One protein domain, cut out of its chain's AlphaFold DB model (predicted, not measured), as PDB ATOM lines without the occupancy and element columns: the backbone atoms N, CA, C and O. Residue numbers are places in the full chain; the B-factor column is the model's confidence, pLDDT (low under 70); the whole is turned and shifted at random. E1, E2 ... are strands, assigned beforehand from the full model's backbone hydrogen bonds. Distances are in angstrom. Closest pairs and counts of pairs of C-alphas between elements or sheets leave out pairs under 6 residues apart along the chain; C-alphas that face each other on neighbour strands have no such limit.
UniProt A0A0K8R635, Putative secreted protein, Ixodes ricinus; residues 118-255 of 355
ATOM      1  N   PRO A 118      83.739 112.635  84.276       84.38
ATOM      2  CA  PRO A 118      83.305 113.272  85.513       84.38
ATOM      3  C   PRO A 118      82.234 112.456  86.244       84.38
ATOM      4  O   PRO A 118      81.317 111.886  85.639       84.38
ATOM      5  N   ARG A 119      82.358 112.395  87.571       86.12
ATOM      6  CA  ARG A 119      81.492 111.613  88.454       86.12
ATOM      7  C   ARG A 119      81.129 112.401  89.696       86.12
ATOM      8  O   ARG A 119      81.913 113.203  90.194       86.12
ATOM      9  N   ILE A 120      79.948 112.112  90.230       86.56
ATOM     10  CA  ILE A 120      79.439 112.704  91.464       86.56
ATOM     11  C   ILE A 120      79.101 111.607  92.471       86.56
ATOM     12  O   ILE A 120      78.475 110.600  92.137       86.56
ATOM     13  N   LEU A 121      79.519 111.800  93.722       83.31
ATOM     14  CA  LEU A 121      79.223 110.867  94.803       83.31
ATOM     15  C   LEU A 121      77.758 111.023  95.242       83.31
ATOM     16  O   LEU A 121      77.354 112.063  95.765       83.31
ATOM     17  N   HIS A 122      76.963 109.970  95.081       83.00
ATOM     18  CA  HIS A 122      75.579 109.903  95.528       83.00
ATOM     19  C   HIS A 122      75.353 108.643  96.367       83.00
ATOM     20  O   HIS A 122      75.506 107.527  95.891       83.00
ATOM     21  N   GLN A 123      74.978 108.817  97.639       79.06
ATOM     22  CA  GLN A 123      74.687 107.710  98.569       79.06
ATOM     23  C   GLN A 123      75.805 106.645  98.685       79.06
ATOM     24  O   GLN A 123      75.521 105.485  98.968       79.06
ATOM     25  N   GLY A 124      77.071 107.043  98.524       73.50
ATOM     26  CA  GLY A 124      78.229 106.142  98.612       73.50
ATOM     27  C   GLY A 124      78.632 105.479  97.289       73.50
ATOM     28  O   GLY A 124      79.583 104.705  97.275       73.50
ATOM     29  N   GLU A 125      77.949 105.797  96.191       81.81
ATOM     30  CA  GLU A 125      78.275 105.354  94.834       81.81
ATOM     31  C   GLU A 125      78.711 106.561  93.991       81.81
ATOM     32  O   GLU A 125      78.082 107.619  94.042       81.81
ATOM     33  N   GLU A 126      79.793 106.428  93.223       86.31
ATOM     34  CA  GLU A 126      80.121 107.398  92.173       86.31
ATOM     35  C   GLU A 126      79.259 107.101  90.943       86.31
ATOM     36  O   GLU A 126      79.374 106.028  90.350       86.31
ATOM     37  N   ILE A 127      78.409 108.052  90.558       88.56
ATOM     38  CA  ILE A 127      77.599 107.972  89.337       88.56
ATOM     39  C   ILE A 127      78.118 108.965  88.301       88.56
ATOM     40  O   ILE A 127      78.701 109.991  88.659       88.56
ATOM     41  N   ALA A 128      77.899 108.669  87.023       90.00
ATOM     42  CA  ALA A 128      78.329 109.535  85.940       90.00
ATOM     43  C   ALA A 128      77.626 110.896  86.024       90.00
ATOM     44  O   ALA A 128      76.412 110.982  86.230       90.00
ATOM     45  N   GLU A 129      78.383 111.974  85.872       91.50
ATOM     46  CA  GLU A 129      77.789 113.300  85.730       91.50
ATOM     47  C   GLU A 129      77.137 113.453  84.352       91.50
ATOM     48  O   GLU A 129      76.009 113.930  84.243       91.50
ATOM     49  N   GLU A 130      77.819 112.948  83.325       91.31
ATOM     50  CA  GLU A 130      77.372 112.905  81.938       91.31
ATOM     51  C   GLU A 130      77.523 111.487  81.377       91.31
ATOM     52  O   GLU A 130      78.356 110.705  81.829       91.31
ATOM     53  N   CYS A 131      76.723 111.140  80.370       92.00
ATOM     54  CA  CYS A 131      76.733 109.808  79.754       92.00
ATOM     55  C   CYS A 131      77.718 109.675  78.586       92.00
ATOM     56  O   CYS A 131      77.545 108.820  77.713       92.00
ATOM     57  N   THR A 132      78.763 110.497  78.582       92.25
ATOM     58  CA  THR A 132      79.820 110.531  77.573       92.25
ATOM     59  C   THR A 132      81.192 110.562  78.244       92.25
ATOM     60  O   THR A 132      81.349 110.963  79.396       92.25
ATOM     61  N   LYS A 133      82.207 110.104  77.514       87.56
ATOM     62  CA  LYS A 133      83.619 110.214  77.880       87.56
ATOM     63  C   LYS A 133      84.423 110.620  76.657       87.56
ATOM     64  O   LYS A 133      84.111 110.199  75.545       87.56
ATOM     65  N   ARG A 134      85.487 111.388  76.855       83.50
ATOM     66  CA  ARG A 134      86.367 111.797  75.756       83.50
ATOM     67  C   ARG A 134      87.308 110.670  75.386       83.50
ATOM     68  O   ARG A 134      87.968 110.112  76.258       83.50
ATOM     69  N   CYS A 135      87.421 110.368  74.104       78.31
ATOM     70  CA  CYS A 135      88.363 109.389  73.597       78.31
ATOM     71  C   CYS A 135      89.096 109.905  72.362       78.31
ATOM     72  O   CYS A 135      88.526 110.616  71.542       78.31
ATOM     73  N   TYR A 136      90.350 109.501  72.194       71.62
ATOM     74  CA  TYR A 136      91.040 109.598  70.919       71.62
ATOM     75  C   TYR A 136      90.587 108.463  70.005       71.62
ATOM     76  O   TYR A 136      90.961 107.301  70.193       71.62
ATOM     77  N   VAL A 137      89.795 108.819  69.001       73.94
ATOM     78  CA  VAL A 137      89.369 107.951  67.905       73.94
ATOM     79  C   VAL A 137      90.124 108.417  66.661       73.94
ATOM     80  O   VAL A 137      90.015 109.572  66.266       73.94
ATOM     81  N   ASN A 138      90.961 107.558  66.069       74.38
ATOM     82  CA  ASN A 138      91.779 107.907  64.893       74.38
ATOM     83  C   ASN A 138      92.557 109.233  65.050       74.38
ATOM     84  O   ASN A 138      92.560 110.079  64.156       74.38
ATOM     85  N   SER A 139      93.189 109.423  66.213       69.00
ATOM     86  CA  SER A 139      93.955 110.630  66.573       69.00
ATOM     87  C   SER A 139      93.136 111.925  66.701       69.00
ATOM     88  O   SER A 139      93.719 112.992  66.884       69.00
ATOM     89  N   SER A 140      91.804 111.844  66.666       74.81
ATOM     90  CA  SER A 140      90.889 112.960  66.920       74.81
ATOM     91  C   SER A 140      90.185 112.765  68.257       74.81
ATOM     92  O   SER A 140      89.827 111.648  68.620       74.81
ATOM     93  N   LEU A 141      90.035 113.848  69.020       80.69
ATOM     94  CA  LEU A 141      89.352 113.809  70.310       80.69
ATOM     95  C   LEU A 141      87.838 113.873  70.083       80.69
ATOM     96  O   LEU A 141      87.331 114.891  69.616       80.69
ATOM     97  N   GLU A 142      87.135 112.800  70.425       87.62
ATOM     98  CA  GLU A 142      85.693 112.637  70.230       87.62
ATOM     99  C   GLU A 142      85.005 112.249  71.545       87.62
ATOM    100  O   GLU A 142      85.583 111.546  72.377       87.62
ATOM    101  N   ASP A 143      83.756 112.678  71.733       88.56
ATOM    102  CA  ASP A 143      82.919 112.202  72.835       88.56
ATOM    103  C   ASP A 143      82.290 110.855  72.454       88.56
ATOM    104  O   ASP A 143      81.533 110.740  71.491       88.56
ATOM    105  N   VAL A 144      82.602 109.822  73.232       89.31
ATOM    106  CA  VAL A 144      82.082 108.462  73.078       89.31
ATOM    107  C   VAL A 144      81.086 108.178  74.197       89.31
ATOM    108  O   VAL A 144      81.307 108.530  75.355       89.31
ATOM    109  N   ASN A 145      79.992 107.500  73.865       91.38
ATOM    110  CA  ASN A 145      78.956 107.145  74.832       91.38
ATOM    111  C   ASN A 145      79.498 106.210  75.924       91.38
ATOM    112  O   ASN A 145      80.227 105.254  75.641       91.38
ATOM    113  N   LEU A 146      79.087 106.450  77.172       86.81
ATOM    114  CA  LEU A 146      79.206 105.450  78.231       86.81
ATOM    115  C   LEU A 146      78.342 104.225  77.910       86.81
ATOM    116  O   LEU A 146      77.424 104.281  77.086       86.81
ATOM    117  N   GLU A 147      78.646 103.105  78.566       81.06
ATOM    118  CA  GLU A 147      77.860 101.883  78.414       81.06
ATOM    119  C   GLU A 147      76.390 102.131  78.774       81.06
ATOM    120  O   GLU A 147      76.071 102.769  79.782       81.06
ATOM    121  N   ASN A 148      75.481 101.588  77.960       81.94
ATOM    122  CA  ASN A 148      74.063 101.600  78.301       81.94
ATOM    123  C   ASN A 148      73.853 100.861  79.632       81.94
ATOM    124  O   ASN A 148      74.402  99.775  79.836       81.94
ATOM    125  N   GLY A 149      73.051 101.441  80.522       78.56
ATOM    126  CA  GLY A 149      72.840 100.902  81.870       78.56
ATOM    127  C   GLY A 149      73.700 101.547  82.964       78.56
ATOM    128  O   GLY A 149      73.440 101.307  84.143       78.56
ATOM    129  N   GLU A 150      74.697 102.367  82.612       83.62
ATOM    130  CA  GLU A 150      75.484 103.123  83.596       83.62
ATOM    131  C   GLU A 150      74.601 104.147  84.328       83.62
ATOM    132  O   GLU A 150      73.781 104.827  83.706       83.62
ATOM    133  N   LYS A 151      74.749 104.280  85.651       89.56
ATOM    134  CA  LYS A 151      74.003 105.285  86.422       89.56
ATOM    135  C   LYS A 151      74.533 106.685  86.153       89.56
ATOM    136  O   LYS A 151      75.743 106.901  86.122       89.56
ATOM    137  N   CYS A 152      73.618 107.640  86.070       91.06
ATOM    138  CA  CYS A 152      73.950 109.036  85.824       91.06
ATOM    139  C   CYS A 152      73.103 110.002  86.659       91.06
ATOM    140  O   CYS A 152      72.009 109.666  87.126       91.06
ATOM    141  N   ALA A 153      73.605 111.219  86.855       92.00
ATOM    142  CA  ALA A 153      72.880 112.291  87.523       92.00
ATOM    143  C   ALA A 153      71.824 112.899  86.581       92.00
ATOM    144  O   ALA A 153      72.125 113.783  85.787       92.00
ATOM    145  N   TYR A 154      70.574 112.437  86.671       90.81
ATOM    146  CA  TYR A 154      69.484 112.926  85.815       90.81
ATOM    147  C   TYR A 154      69.028 114.334  86.197       90.81
ATOM    148  O   TYR A 154      68.790 115.177  85.337       90.81
ATOM    149  N   ALA A 155      68.908 114.589  87.499       87.69
ATOM    150  CA  ALA A 155      68.597 115.911  88.015       87.69
ATOM    151  C   ALA A 155      69.483 116.233  89.214       87.69
ATOM    152  O   ALA A 155      69.773 115.377  90.059       87.69
ATOM    153  N   LYS A 156      69.887 117.498  89.282       87.69
ATOM    154  CA  LYS A 156      70.672 118.067  90.368       87.69
ATOM    155  C   LYS A 156      69.945 119.284  90.921       87.69
ATOM    156  O   LYS A 156      69.335 120.047  90.177       87.69
ATOM    157  N   SER A 157      70.031 119.480  92.226       82.81
ATOM    158  CA  SER A 157      69.690 120.741  92.875       82.81
ATOM    159  C   SER A 157      70.967 121.417  93.333       82.81
ATOM    160  O   SER A 157      71.833 120.756  93.911       82.81
ATOM    161  N   SER A 158      71.048 122.729  93.154       79.56
ATOM    162  CA  SER A 158      72.098 123.524  93.775       79.56
ATOM    163  C   SER A 158      71.616 124.085  95.112       79.56
ATOM    164  O   SER A 158      70.471 124.521  95.241       79.56
ATOM    165  N   SER A 159      72.478 124.053  96.123       68.06
ATOM    166  CA  SER A 159      72.238 124.656  97.435       68.06
ATOM    167  C   SER A 159      73.447 125.493  97.856       68.06
ATOM    168  O   SER A 159      74.535 125.336  97.305       68.06
ATOM    169  N   LEU A 160      73.251 126.403  98.817       57.94
ATOM    170  CA  LEU A 160      74.308 127.269  99.355       57.94
ATOM    171  C   LEU A 160      74.991 128.145  98.270       57.94
ATOM    172  O   LEU A 160      76.169 127.980  97.968       57.94
ATOM    173  N   PHE A 161      74.238 129.079  97.670       56.72
ATOM    174  CA  PHE A 161      74.736 130.042  96.665       56.72
ATOM    175  C   PHE A 161      75.461 129.426  95.450       56.72
ATOM    176  O   PHE A 161      76.387 130.029  94.915       56.72
ATOM    177  N   GLY A 162      75.062 128.238  94.990       60.59
ATOM    178  CA  GLY A 162      75.680 127.626  93.808       60.59
ATOM    179  C   GLY A 162      76.847 126.682  94.104       60.59
ATOM    180  O   GLY A 162      77.308 126.007  93.193       60.59
ATOM    181  N   LEU A 163      77.330 126.617  95.351       62.34
ATOM    182  CA  LEU A 163      78.589 125.942  95.690       62.34
ATOM    183  C   LEU A 163      78.450 124.435  95.932       62.34
ATOM    184  O   LEU A 163      79.451 123.722  95.913       62.34
ATOM    185  N   ILE A 164      77.236 123.944  96.197       67.12
ATOM    186  CA  ILE A 164      76.994 122.531  96.498       67.12
ATOM    187  C   ILE A 164      75.919 121.994  95.563       67.12
ATOM    188  O   ILE A 164      74.728 122.268  95.738       67.12
ATOM    189  N   GLU A 165      76.343 121.184  94.597       74.62
ATOM    190  CA  GLU A 165      75.442 120.386  93.774       74.62
ATOM    191  C   GLU A 165      75.101 119.073  94.475       74.62
ATOM    192  O   GLU A 165      75.971 118.324  94.920       74.62
ATOM    193  N   LYS A 166      73.806 118.774  94.562       81.19
ATOM    194  CA  LYS A 166      73.304 117.513  95.097       81.19
ATOM    195  C   LYS A 166      72.435 116.838  94.053       81.19
ATOM    196  O   LYS A 166      71.478 117.432  93.563       81.19
ATOM    197  N   VAL A 167      72.736 115.579  93.751       85.31
ATOM    198  CA  VAL A 167      71.889 114.753  92.881       85.31
ATOM    199  C   VAL A 167      70.532 114.546  93.555       85.31
ATOM    200  O   VAL A 167      70.462 114.028  94.674       85.31
ATOM    201  N   THR A 168      69.462 114.959  92.875       85.81
ATOM    202  CA  THR A 168      68.068 114.790  93.312       85.81
ATOM    203  C   THR A 168      67.406 113.588  92.658       85.81
ATOM    204  O   THR A 168      66.569 112.947  93.288       85.81
ATOM    205  N   GLN A 169      67.802 113.251  91.428       88.19
ATOM    206  CA  GLN A 169      67.284 112.100  90.700       88.19
ATOM    207  C   GLN A 169      68.415 111.378  89.966       88.19
ATOM    208  O   GLN A 169      69.202 111.999  89.250       88.19
ATOM    209  N   VAL A 170      68.470 110.057  90.139       89.31
ATOM    210  CA  VAL A 170      69.388 109.165  89.421       89.31
ATOM    211  C   VAL A 170      68.675 108.620  88.190       89.31
ATOM    212  O   VAL A 170      67.540 108.148  88.291       89.31
ATOM    213  N   GLY A 171      69.344 108.692  87.046       90.44
ATOM    214  CA  GLY A 171      68.908 108.117  85.783       90.44
ATOM    215  C   GLY A 171      69.844 107.019  85.295       90.44
ATOM    216  O   GLY A 171      70.733 106.565  86.020       90.44
ATOM    217  N   THR A 172      69.647 106.626  84.039       89.31
ATOM    218  CA  THR A 172      70.447 105.604  83.361       89.31
ATOM    219  C   THR A 172      70.924 106.112  82.002       89.31
ATOM    220  O   THR A 172      70.157 106.733  81.258       89.31
ATOM    221  N   CYS A 173      72.185 105.844  81.670       89.00
ATOM    222  CA  CYS A 173      72.756 106.165  80.374       89.00
ATOM    223  C   CYS A 173      72.141 105.300  79.277       89.00
ATOM    224  O   CYS A 173      72.145 104.070  79.360       89.00
ATOM    225  N   GLN A 174      71.646 105.962  78.235       89.38
ATOM    226  CA  GLN A 174      71.117 105.345  77.029       89.38
ATOM    227  C   GLN A 174      71.555 106.169  75.817       89.38
ATOM    228  O   GLN A 174      71.192 107.338  75.686       89.38
ATOM    229  N   ALA A 175      72.365 105.565  74.943       88.38
ATOM    230  CA  ALA A 175      72.882 106.199  73.727       88.38
ATOM    231  C   ALA A 175      73.499 107.596  73.978       88.38
ATOM    232  O   ALA A 175      73.225 108.548  73.250       88.38
ATOM    233  N   GLY A 176      74.297 107.721  75.046       88.50
ATOM    234  CA  GLY A 176      74.989 108.968  75.396       88.50
ATOM    235  C   GLY A 176      74.166 109.979  76.194       88.50
ATOM    236  O   GLY A 176      74.681 111.034  76.550       88.50
ATOM    237  N   LYS A 177      72.897 109.684  76.510       91.62
ATOM    238  CA  LYS A 177      72.018 110.578  77.281       91.62
ATOM    239  C   LYS A 177      71.619 109.959  78.610       91.62
ATOM    240  O   LYS A 177      71.343 108.765  78.680       91.62
ATOM    241  N   CYS A 178      71.532 110.790  79.646       91.19
ATOM    242  CA  CYS A 178      70.984 110.376  80.929       91.19
ATOM    243  C   CYS A 178      69.454 110.418  80.876       91.19
ATOM    244  O   CYS A 178      68.862 111.480  80.690       91.19
ATOM    245  N   THR A 179      68.806 109.266  81.022       90.50
ATOM    246  CA  THR A 179      67.344 109.144  80.987       90.50
ATOM    247  C   THR A 179      66.794 108.894  82.388       90.50
ATOM    248  O   THR A 179      67.425 108.206  83.187       90.50
ATOM    249  N   ALA A 180      65.606 109.422  82.707       85.00
ATOM    250  CA  ALA A 180      64.945 109.160  83.994       85.00
ATOM    251  C   ALA A 180      64.549 107.684  84.179       85.00
ATOM    252  O   ALA A 180      64.183 107.269  85.279       85.00
ATOM    253  N   THR A 181      64.576 106.905  83.097       70.31
ATOM    254  CA  THR A 181      64.202 105.499  83.081       70.31
ATOM    255  C   THR A 181      65.176 104.701  83.940       70.31
ATOM    256  O   THR A 181      66.381 104.670  83.691       70.31
ATOM    257  N   GLN A 182      64.653 104.031  84.965       65.50
ATOM    258  CA  GLN A 182      65.414 103.055  85.738       65.50
ATOM    259  C   GLN A 182      65.371 101.723  84.988       65.50
ATOM    260  O   GLN A 182      64.548 100.860  85.278       65.50
ATOM    261  N   GLU A 183      66.218 101.557  83.972       68.56
ATOM    262  CA  GLU A 183      66.529 100.209  83.484       68.56
ATOM    263  C   GLU A 183      67.340  99.461  84.554       68.56
ATOM    264  O   GLU A 183      67.748 100.062  85.542       68.56
ATOM    265  N   CYS A 184      67.524  98.145  84.420       76.19
ATOM    266  CA  CYS A 184      68.186  97.287  85.412       76.19
ATOM    267  C   CYS A 184      69.468  97.929  85.990       76.19
ATOM    268  O   CYS A 184      70.525  97.894  85.361       76.19
ATOM    269  N   GLN A 185      69.376  98.522  87.185       78.06
ATOM    270  CA  GLN A 185      70.435  99.385  87.701       78.06
ATOM    271  C   GLN A 185      71.522  98.571  88.395       78.06
ATOM    272  O   GLN A 185      71.295  97.957  89.440       78.06
ATOM    273  N   ARG A 186      72.735  98.624  87.842       84.56
ATOM    274  CA  ARG A 186      73.939  98.126  88.516       84.56
ATOM    275  C   ARG A 186      74.189  98.945  89.776       84.56
ATOM    276  O   ARG A 186      73.975 100.153  89.787       84.56
ATOM    277  N   THR A 187      74.630  98.295  90.845       86.00
ATOM    278  CA  THR A 187      75.124  98.994  92.037       86.00
ATOM    279  C   THR A 187      76.626  98.841  92.059       86.00
ATOM    280  O   THR A 187      77.100  97.712  92.107       86.00
ATOM    281  N   LYS A 188      77.361  99.949  92.028       87.94
ATOM    282  CA  LYS A 188      78.815  99.953  92.147       87.94
ATOM    283  C   LYS A 188      79.243 100.354  93.551       87.94
ATOM    284  O   LYS A 188      78.604 101.174  94.206       87.94
ATOM    285  N   LEU A 189      80.335  99.759  94.012       88.88
ATOM    286  CA  LEU A 189      80.998 100.109  95.258       88.88
ATOM    287  C   LEU A 189      82.296 100.840  94.942       88.88
ATOM    288  O   LEU A 189      83.103 100.363  94.139       88.88
ATOM    289  N   LEU A 190      82.473 101.996  95.578       86.25
ATOM    290  CA  LEU A 190      83.680 102.799  95.458       86.25
ATOM    291  C   LEU A 190      84.847 102.083  96.144       86.25
ATOM    292  O   LEU A 190      84.740 101.690  97.305       86.25
ATOM    293  N   VAL A 191      85.959 101.933  95.429       86.50
ATOM    294  CA  VAL A 191      87.217 101.413  95.987       86.50
ATOM    295  C   VAL A 191      88.137 102.582  96.333       86.50
ATOM    296  O   VAL A 191      88.657 102.662  97.438       86.50
ATOM    297  N   TYR A 192      88.302 103.509  95.391       83.06
ATOM    298  CA  TYR A 192      88.949 104.806  95.574       83.06
ATOM    299  C   TYR A 192      88.359 105.784  94.557       83.06
ATOM    300  O   TYR A 192      87.751 105.351  93.580       83.06
ATOM    301  N   SER A 193      88.528 107.095  94.748       78.06
ATOM    302  CA  SER A 193      87.940 108.071  93.816       78.06
ATOM    303  C   SER A 193      88.400 107.834  92.377       78.06
ATOM    304  O   SER A 193      89.598 107.699  92.114       78.06
ATOM    305  N   GLY A 194      87.454 107.747  91.444       78.25
ATOM    306  CA  GLY A 194      87.777 107.391  90.067       78.25
ATOM    307  C   GLY A 194      87.801 105.877  89.799       78.25
ATOM    308  O   GLY A 194      87.953 105.469  88.649       78.25
ATOM    309  N   PHE A 195      87.548 105.005  90.780       84.25
ATOM    310  CA  PHE A 195      87.515 103.555  90.569       84.25
ATOM    311  C   PHE A 195      86.496 102.831  91.454       84.25
ATOM    312  O   PHE A 195      86.589 102.807  92.683       84.25
ATOM    313  N   SER A 196      85.556 102.161  90.790       87.88
ATOM    314  CA  SER A 196      84.464 101.422  91.417       87.88
ATOM    315  C   SER A 196      84.291 100.062  90.746       87.88
ATOM    316  O   SER A 196      84.595  99.904  89.564       87.88
ATOM    317  N   VAL A 197      83.763  99.095  91.490       91.19
ATOM    318  CA  VAL A 197      83.466  97.738  91.000       91.19
ATOM    319  C   VAL A 197      81.995  97.403  91.210       91.19
ATOM    320  O   VAL A 197      81.356  97.975  92.093       91.19
ATOM    321  N   ASP A 198      81.442  96.483  90.422       91.62
ATOM    322  CA  ASP A 198      80.057  96.051  90.607       91.62
ATOM    323  C   ASP A 198      79.892  95.325  91.950       91.62
ATOM    324  O   ASP A 198      80.702  94.490  92.346       91.62
ATOM    325  N   LYS A 199      78.827  95.636  92.686       92.06
ATOM    326  CA  LYS A 199      78.511  94.968  93.951       92.06
ATOM    327  C   LYS A 199      78.176  93.494  93.729       92.06
ATOM    328  O   LYS A 199      78.614  92.643  94.491       92.06
ATOM    329  N   ASP A 200      77.395  93.221  92.688       92.56
ATOM    330  CA  ASP A 200      76.822  91.914  92.392       92.56
ATOM    331  C   ASP A 200      76.991  91.591  90.902       92.56
ATOM    332  O   ASP A 200      76.877  92.466  90.048       92.56
ATOM    333  N   CYS A 201      77.187  90.311  90.579       94.19
ATOM    334  CA  CYS A 201      77.274  89.828  89.193       94.19
ATOM    335  C   CYS A 201      75.915  89.535  88.547       94.19
ATOM    336  O   CYS A 201      75.844  89.123  87.388       94.19
ATOM    337  N   THR A 202      74.835  89.767  89.288       92.25
ATOM    338  CA  THR A 202      73.457  89.712  88.806       92.25
ATOM    339  C   THR A 202      72.746  90.992  89.191       92.25
ATOM    340  O   THR A 202      72.773  91.390  90.356       92.25
ATOM    341  N   VAL A 203      72.051  91.601  88.242       87.44
ATOM    342  CA  VAL A 203      71.261  92.808  88.476       87.44
ATOM    343  C   VAL A 203      69.791  92.430  88.485       87.44
ATOM    344  O   VAL A 203      69.338  91.678  87.622       87.44
ATOM    345  N   LYS A 204      69.039  92.942  89.461       84.94
ATOM    346  CA  LYS A 204      67.577  92.830  89.489       84.94
ATOM    347  C   LYS A 204      66.965  94.028  88.780       84.94
ATOM    348  O   LYS A 204      67.325  95.172  89.049       84.94
ATOM    349  N   CYS A 205      66.031  93.755  87.890       84.50
ATOM    350  CA  CYS A 205      65.334  94.757  87.104       84.50
ATOM    351  C   CYS A 205      63.990  95.119  87.758       84.50
ATOM    352  O   CYS A 205      63.399  94.270  88.434       84.50
ATOM    353  N   PRO A 206      63.438  96.326  87.524       82.62
ATOM    354  CA  PRO A 206      62.134  96.705  88.083       82.62
ATOM    355  C   PRO A 206      60.976  95.797  87.652       82.62
ATOM    356  O   PRO A 206      60.011  95.637  88.390       82.62
ATOM    357  N   ASN A 207      61.083  95.155  86.485       83.19
ATOM    358  CA  ASN A 207      60.111  94.173  85.988       83.19
ATOM    359  C   ASN A 207      60.191  92.797  86.693       83.19
ATOM    360  O   ASN A 207      59.506  91.865  86.281       83.19
ATOM    361  N   GLY A 208      61.052  92.637  87.706       82.06
ATOM    362  CA  GLY A 208      61.252  91.388  88.448       82.06
ATOM    363  C   GLY A 208      62.204  90.385  87.787       82.06
ATOM    364  O   GLY A 208      62.585  89.404  88.423       82.06
ATOM    365  N   SER A 209      62.629  90.632  86.544       87.56
ATOM    366  CA  SER A 209      63.661  89.833  85.878       87.56
ATOM    367  C   SER A 209      65.049  90.083  86.486       87.56
ATOM    368  O   SER A 209      65.271  91.068  87.199       87.56
ATOM    369  N   SER A 210      65.996  89.187  86.208       87.31
ATOM    370  CA  SER A 210      67.401  89.390  86.550       87.31
ATOM    371  C   SER A 210      68.286  89.167  85.335       87.31
ATOM    372  O   SER A 210      68.065  88.232  84.567       87.31
ATOM    373  N   ILE A 211      69.286  90.029  85.177       89.06
ATOM    374  CA  ILE A 211      70.310  89.914  84.140       89.06
ATOM    375  C   ILE A 211      71.644  89.536  84.780       89.06
ATOM    376  O   ILE A 211      71.995  90.042  85.848       89.06
ATOM    377  N   GLN A 212      72.394  88.656  84.124       91.94
ATOM    378  CA  GLN A 212      73.772  88.358  84.504       91.94
ATOM    379  C   GLN A 212      74.711  89.381  83.864       91.94
ATOM    380  O   GLN A 212      74.563  89.727  82.689       91.94
ATOM    381  N   LEU A 213      75.684  89.863  84.636       89.25
ATOM    382  CA  LEU A 213      76.771  90.669  84.099       89.25
ATOM    383  C   LEU A 213      77.697  89.804  83.239       89.25
ATOM    384  O   LEU A 213      77.786  88.587  83.406       89.25
ATOM    385  N   LYS A 214      78.394  90.451  82.304       90.56
ATOM    386  CA  LYS A 214      79.316  89.781  81.390       90.56
ATOM    387  C   LYS A 214      80.429  89.079  82.174       90.56
ATOM    388  O   LYS A 214      80.971  89.619  83.139       90.56
ATOM    389  N   ASN A 215      80.824  87.895  81.708       93.25
ATOM    390  CA  ASN A 215      81.983  87.209  82.266       93.25
ATOM    391  C   ASN A 215      83.233  88.098  82.172       93.25
ATOM    392  O   ASN A 215      83.547  88.643  81.111       93.25
ATOM    393  N   GLY A 216      83.944  88.229  83.289       89.69
ATOM    394  CA  GLY A 216      85.111  89.093  83.424       89.69
ATOM    395  C   GLY A 216      84.818  90.528  83.868       89.69
ATOM    396  O   GLY A 216      85.774  91.292  83.949       89.69
ATOM    397  N   THR A 217      83.567  90.913  84.146       91.00
ATOM    398  CA  THR A 217      83.258  92.183  84.829       91.00
ATOM    399  C   THR A 217      83.800  92.151  86.261       91.00
ATOM    400  O   THR A 217      83.574  91.170  86.965       91.00
ATOM    401  N   MET A 218      84.506  93.198  86.697       94.19
ATOM    402  CA  MET A 218      85.034  93.268  88.064       94.19
ATOM    403  C   MET A 218      83.914  93.461  89.081       94.19
ATOM    404  O   MET A 218      83.031  94.297  88.891       94.19
ATOM    405  N   CYS A 219      83.995  92.727  90.185       95.19
ATOM    406  CA  CYS A 219      82.985  92.735  91.231       95.19
ATOM    407  C   CYS A 219      83.602  92.726  92.633       95.19
ATOM    408  O   CYS A 219      84.736  92.284  92.827       95.19
ATOM    409  N   ALA A 220      82.850  93.199  93.623       95.56
ATOM    410  CA  ALA A 220      83.239  93.137  95.024       95.56
ATOM    411  C   ALA A 220      83.042  91.712  95.562       95.56
ATOM    412  O   ALA A 220      81.930  91.297  95.880       95.56
ATOM    413  N   LEU A 221      84.135  90.957  95.673       95.81
ATOM    414  CA  LEU A 221      84.115  89.583  96.179       95.81
ATOM    415  C   LEU A 221      83.915  89.549  97.696       95.81
ATOM    416  O   LEU A 221      83.185  88.704  98.214       95.81
ATOM    417  N   ARG A 222      84.559  90.478  98.408       93.62
ATOM    418  CA  ARG A 222      84.424  90.636  99.855       93.62
ATOM    419  C   ARG A 222      84.279  92.105 100.202       93.62
ATOM    420  O   ARG A 222      84.989  92.959  99.674       93.62
ATOM    421  N   THR A 223      83.353  92.380 101.110       91.38
ATOM    422  CA  THR A 223      83.099  93.721 101.626       91.38
ATOM    423  C   THR A 223      82.999  93.687 103.138       91.38
ATOM    424  O   THR A 223      82.626  92.667 103.723       91.38
ATOM    425  N   SER A 224      83.286  94.817 103.768       86.00
ATOM    426  CA  SER A 224      83.009  95.036 105.179       86.00
ATOM    427  C   SER A 224      82.244  96.333 105.387       86.00
ATOM    428  O   SER A 224      82.196  97.224 104.537       86.00
ATOM    429  N   SER A 225      81.564  96.421 106.525       78.69
ATOM    430  CA  SER A 225      80.902  97.649 106.949       78.69
ATOM    431  C   SER A 225      81.865  98.427 107.831       78.69
ATOM    432  O   SER A 225      82.163  97.985 108.944       78.69
ATOM    433  N   SER A 226      82.337  99.588 107.375       63.00
ATOM    434  CA  SER A 226      83.074 100.472 108.272       63.00
ATOM    435  C   SER A 226      82.103 101.052 109.302       63.00
ATOM    436  O   SER A 226      81.130 101.723 108.954       63.00
ATOM    437  N   ARG A 227      82.361 100.791 110.591       45.94
ATOM    438  CA  ARG A 227      81.684 101.479 111.709       45.94
ATOM    439  C   ARG A 227      82.268 102.866 111.988       45.94
ATOM    440  O   ARG A 227      81.705 103.591 112.801       45.94
ATOM    441  N   PHE A 228      83.394 103.218 111.366       42.06
ATOM    442  CA  PHE A 228      84.130 104.440 111.670       42.06
ATOM    443  C   PHE A 228      84.032 105.430 110.511       42.06
ATOM    444  O   PHE A 228      84.749 105.344 109.517       42.06
ATOM    445  N   THR A 229      83.167 106.422 110.686       41.31
ATOM    446  CA  THR A 229      83.329 107.741 110.082       41.31
ATOM    447  C   THR A 229      83.390 108.745 111.233       41.31
ATOM    448  O   THR A 229      82.547 108.727 112.130       41.31
ATOM    449  N   PHE A 230      84.357 109.672 111.211       33.97
ATOM    450  CA  PHE A 230      84.372 110.872 112.076       33.97
ATOM    451  C   PHE A 230      83.108 111.755 111.894       33.97
ATOM    452  O   PHE A 230      82.941 112.783 112.542       33.97
ATOM    453  N   SER A 231      82.194 111.333 111.019       34.41
ATOM    454  CA  SER A 231      80.888 111.905 110.718       34.41
ATOM    455  C   SER A 231      79.739 111.355 111.574       34.41
ATOM    456  O   SER A 231      78.587 111.660 111.267       34.41
ATOM    457  N   SER A 232      79.986 110.599 112.654       33.53
ATOM    458  CA  SER A 232      78.910 110.178 113.579       33.53
ATOM    459  C   SER A 232      78.189 111.357 114.266       33.53
ATOM    460  O   SER A 232      77.102 111.178 114.808       33.53
ATOM    461  N   LEU A 233      78.734 112.575 114.157       37.16
ATOM    462  CA  LEU A 233      78.081 113.838 114.526       37.16
ATOM    463  C   LEU A 233      77.120 114.402 113.451       37.16
ATOM    464  O   LEU A 233      76.356 115.311 113.756       37.16
ATOM    465  N   PHE A 234      77.114 113.870 112.220       41.66
ATOM    466  CA  PHE A 234      76.371 114.416 111.066       41.66
ATOM    467  C   PHE A 234      75.474 113.401 110.323       41.66
ATOM    468  O   PHE A 234      75.012 113.675 109.218       41.66
ATOM    469  N   GLY A 235      75.179 112.237 110.917       33.50
ATOM    470  CA  GLY A 235      74.115 111.344 110.431       33.50
ATOM    471  C   GLY A 235      74.391 110.613 109.107       33.50
ATOM    472  O   GLY A 235      73.446 110.258 108.399       33.50
ATOM    473  N   THR A 236      75.654 110.370 108.742       47.16
ATOM    474  CA  THR A 236      75.981 109.598 107.532       47.16
ATOM    475  C   THR A 236      75.893 108.085 107.775       47.16
ATOM    476  O   THR A 236      76.243 107.575 108.838       47.16
ATOM    477  N   LYS A 237      75.371 107.355 106.778       49.31
ATOM    478  CA  LYS A 237      75.246 105.888 106.794       49.31
ATOM    479  C   LYS A 237      76.635 105.218 106.812       49.31
ATOM    480  O   LYS A 237      77.574 105.802 106.270       49.31
ATOM    481  N   PRO A 238      76.765 103.999 107.374       52.31
ATOM    482  CA  PRO A 238      78.003 103.225 107.295       52.31
ATOM    483  C   PRO A 238      78.421 103.034 105.834       52.31
ATOM    484  O   PRO A 238      77.605 102.656 104.990       52.31
ATOM    485  N   THR A 239      79.688 103.311 105.534       67.19
ATOM    486  CA  THR A 239      80.263 103.101 104.206       67.19
ATOM    487  C   THR A 239      80.644 101.630 104.043       67.19
ATOM    488  O   THR A 239      81.245 101.016 104.929       67.19
ATOM    489  N   THR A 240      80.242 101.040 102.916       81.88
ATOM    490  CA  THR A 240      80.683  99.693 102.533       81.88
ATOM    491  C   THR A 240      82.087  99.810 101.960       81.88
ATOM    492  O   THR A 240      82.290 100.568 101.017       81.88
ATOM    493  N   VAL A 241      83.039  99.081 102.533       86.75
ATOM    494  CA  VAL A 241      84.431  99.035 102.077       86.75
ATOM    495  C   VAL A 241      84.626  97.761 101.267       86.75
ATOM    496  O   VAL A 241      84.206  96.685 101.695       86.75
ATOM    497  N   VAL A 242      85.238  97.876 100.089       90.62
ATOM    498  CA  VAL A 242      85.622  96.722  99.267       90.62
ATOM    499  C   VAL A 242      86.969  96.207  99.761       90.62
ATOM    500  O   VAL A 242      87.955  96.933  99.726       90.62
ATOM    501  N   GLU A 243      87.011  94.959 100.222       91.56
ATOM    502  CA  GLU A 243      88.228  94.333 100.760       91.56
ATOM    503  C   GLU A 243      88.887  93.380  99.763       91.56
ATOM    504  O   GLU A 243      90.081  93.107  99.853       91.56
ATOM    505  N   GLU A 244      88.109  92.822  98.835       93.75
ATOM    506  CA  GLU A 244      88.605  91.902  97.815       93.75
ATOM    507  C   GLU A 244      87.801  92.080  96.527       93.75
ATOM    508  O   GLU A 244      86.568  92.136  96.555       93.75
ATOM    509  N   ILE A 245      88.508  92.154  95.399       95.69
ATOM    510  CA  ILE A 245      87.929  92.249  94.057       95.69
ATOM    511  C   ILE A 245      88.039  90.878  93.387       95.69
ATOM    512  O   ILE A 245      89.061  90.194  93.484       95.69
ATOM    513  N   GLY A 246      86.964  90.473  92.721       95.81
ATOM    514  CA  GLY A 246      86.911  89.298  91.863       95.81
ATOM    515  C   GLY A 246      86.382  89.651  90.479       95.81
ATOM    516  O   GLY A 246      86.218  90.822  90.133       95.81
ATOM    517  N   ASN A 247      86.067  88.619  89.702       95.69
ATOM    518  CA  ASN A 247      85.435  88.751  88.395       95.69
ATOM    519  C   ASN A 247      84.121  87.978  88.342       95.69
ATOM    520  O   ASN A 247      83.988  86.908  88.931       95.69
ATOM    521  N   CYS A 248      83.163  88.496  87.583       95.88
ATOM    522  CA  CYS A 248      81.921  87.805  87.307       95.88
ATOM    523  C   CYS A 248      82.166  86.588  86.420       95.88
ATOM    524  O   CYS A 248      82.819  86.685  85.378       95.88
ATOM    525  N   TYR A 249      81.618  85.451  86.826       96.00
ATOM    526  CA  TYR A 249      81.563  84.231  86.038       96.00
ATOM    527  C   TYR A 249      80.250  83.513  86.338       96.00
ATOM    528  O   TYR A 249      79.984  83.184  87.494       96.00
ATOM    529  N   ASP A 250      79.420  83.317  85.312       94.62
ATOM    530  CA  ASP A 250      78.114  82.650  85.437       94.62
ATOM    531  C   ASP A 250      77.243  83.257  86.562       94.62
ATOM    532  O   ASP A 250      76.759  82.590  87.478       94.62
ATOM    533  N   GLY A 251      77.141  84.592  86.562       93.44
ATOM    534  CA  GLY A 251      76.369  85.354  87.548       93.44
ATOM    535  C   GLY A 251      76.950  85.390  88.968       93.44
ATOM    536  O   GLY A 251      76.333  85.977  89.853       93.44
ATOM    537  N   LYS A 252      78.132  84.818  89.222       96.62
ATOM    538  CA  LYS A 252      78.782  84.836  90.545       96.62
ATOM    539  C   LYS A 252      80.066  85.649  90.523       96.62
ATOM    540  O   LYS A 252      80.818  85.586  89.556       96.62
ATOM    541  N   CYS A 253      80.334  86.375  91.606       97.19
ATOM    542  CA  CYS A 253      81.634  87.004  91.803       97.19
ATOM    543  C   CYS A 253      82.622  85.947  92.295       97.19
ATOM    544  O   CYS A 253      82.416  85.363  93.359       97.19
ATOM    545  N   VAL A 254      83.660  85.660  91.511       95.81
ATOM    546  CA  VAL A 254      84.658  84.632  91.830       95.81
ATOM    547  C   VAL A 254      86.050  85.234  91.944       95.81
ATOM    548  O   VAL A 254      86.380  86.226  91.292       95.81
ATOM    549  N   LYS A 255      86.887  84.619  92.780       93.62
ATOM    550  CA  LYS A 255      88.291  85.005  92.932       93.62
ATOM    551  C   LYS A 255      89.051  84.801  91.622       93.62
ATOM    552  O   LYS A 255      88.760  83.880  90.859       93.62
TER     553      LYS A 255
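What this domain is: This is residues 118 to 255 of the 355 residues of the protein "Putative secreted protein" of Ixodes ricinus (UniProt A0A0K8R635). Two lobes of like build stand side by side, each a twisted three-stranded sheet with a two-stranded hairpin crossed over one face: E1-E2 over E5-E6-E7, and E8-E9 over E12-E13-E14. The lobes meet through E2 and the E8-E9 hairpin; hairpin E3-E4 extends the first lobe, E10-E11 lies at the second, and residues 230 to 235 of the link after E12 stick out. The 138 printed residues hold no named helix and 14 strands, E1 to E14 in chain order, an all-strand class. Sheet orders are E5-E6-E7 and E12-E13-E14, each an antiparallel meander, every strand the neighbour of the one before. The whole is compact, with a radius of gyration of the C-alphas of 16.5 A and spans of 47, 39 and 36 A.

How they stand to each other: Begin at E5, residues 151 to 159, E6, residues 164 to 174, and E7, residues 177 to 179, a strongly twisted sheet. Look for N 157 and O 166 at 2.8 A between E5 and E6, and N 172 and O 179 at 2.9 A between E6 and E7. The hairpin of E1, residues 119 to 122, and E2, residues 125 to 128, is face to face with it, strands at 71 degrees; N 122 and O 125 are 2.8 A apart. Between E2 and E8, residues 188 to 192, the closest C-alphas are Glu 125 and Leu 189, 5.9 A. E8 forms a hairpin with E9, residues 195 to 198, where N 189 and O 197 are 2.8 A apart. That hairpin is face to face, strands at 67 degrees, with E12, residues 218 to 225, E13, residues 240 to 249, and E14, residues 252 to 254. There N 221 and O 244 are 2.8 A apart, and N 249 and O 252 2.8 A. These four sheets are a stack of sheets, in two face-to-face pairs.

Where its parts are: Find C-alpha 119 at (81.492, 111.613, 88.454), where E1 begins. E6 runs 26.6 A, E13 22.6 A, E5 22.4 A and E12 19.8 A; E6 bends by 69 degrees at residue 169. Hairpin E3, residues 132 to 137, and E4, residues 140 to 145, has N 133 and O 144 at 2.8 A. Hairpin E10, residues 202 to 204, and E11, residues 210 to 212, has N 203 and O 211 at 2.9 A. E14 ends at C-alpha 254, (84.658, 84.632, 91.830).

The domain as a whole: The C-alphas farthest apart, of Asn 138 and Leu 233, are 51.8 A apart. The printed part has no cut. The link E12 to E13, residues 226 to 239, is long. In all, 23 printed residues are under 70 in pLDDT, namely residue 139, residues 159 to 164, residues 182 to 183 and residues 226 to 239.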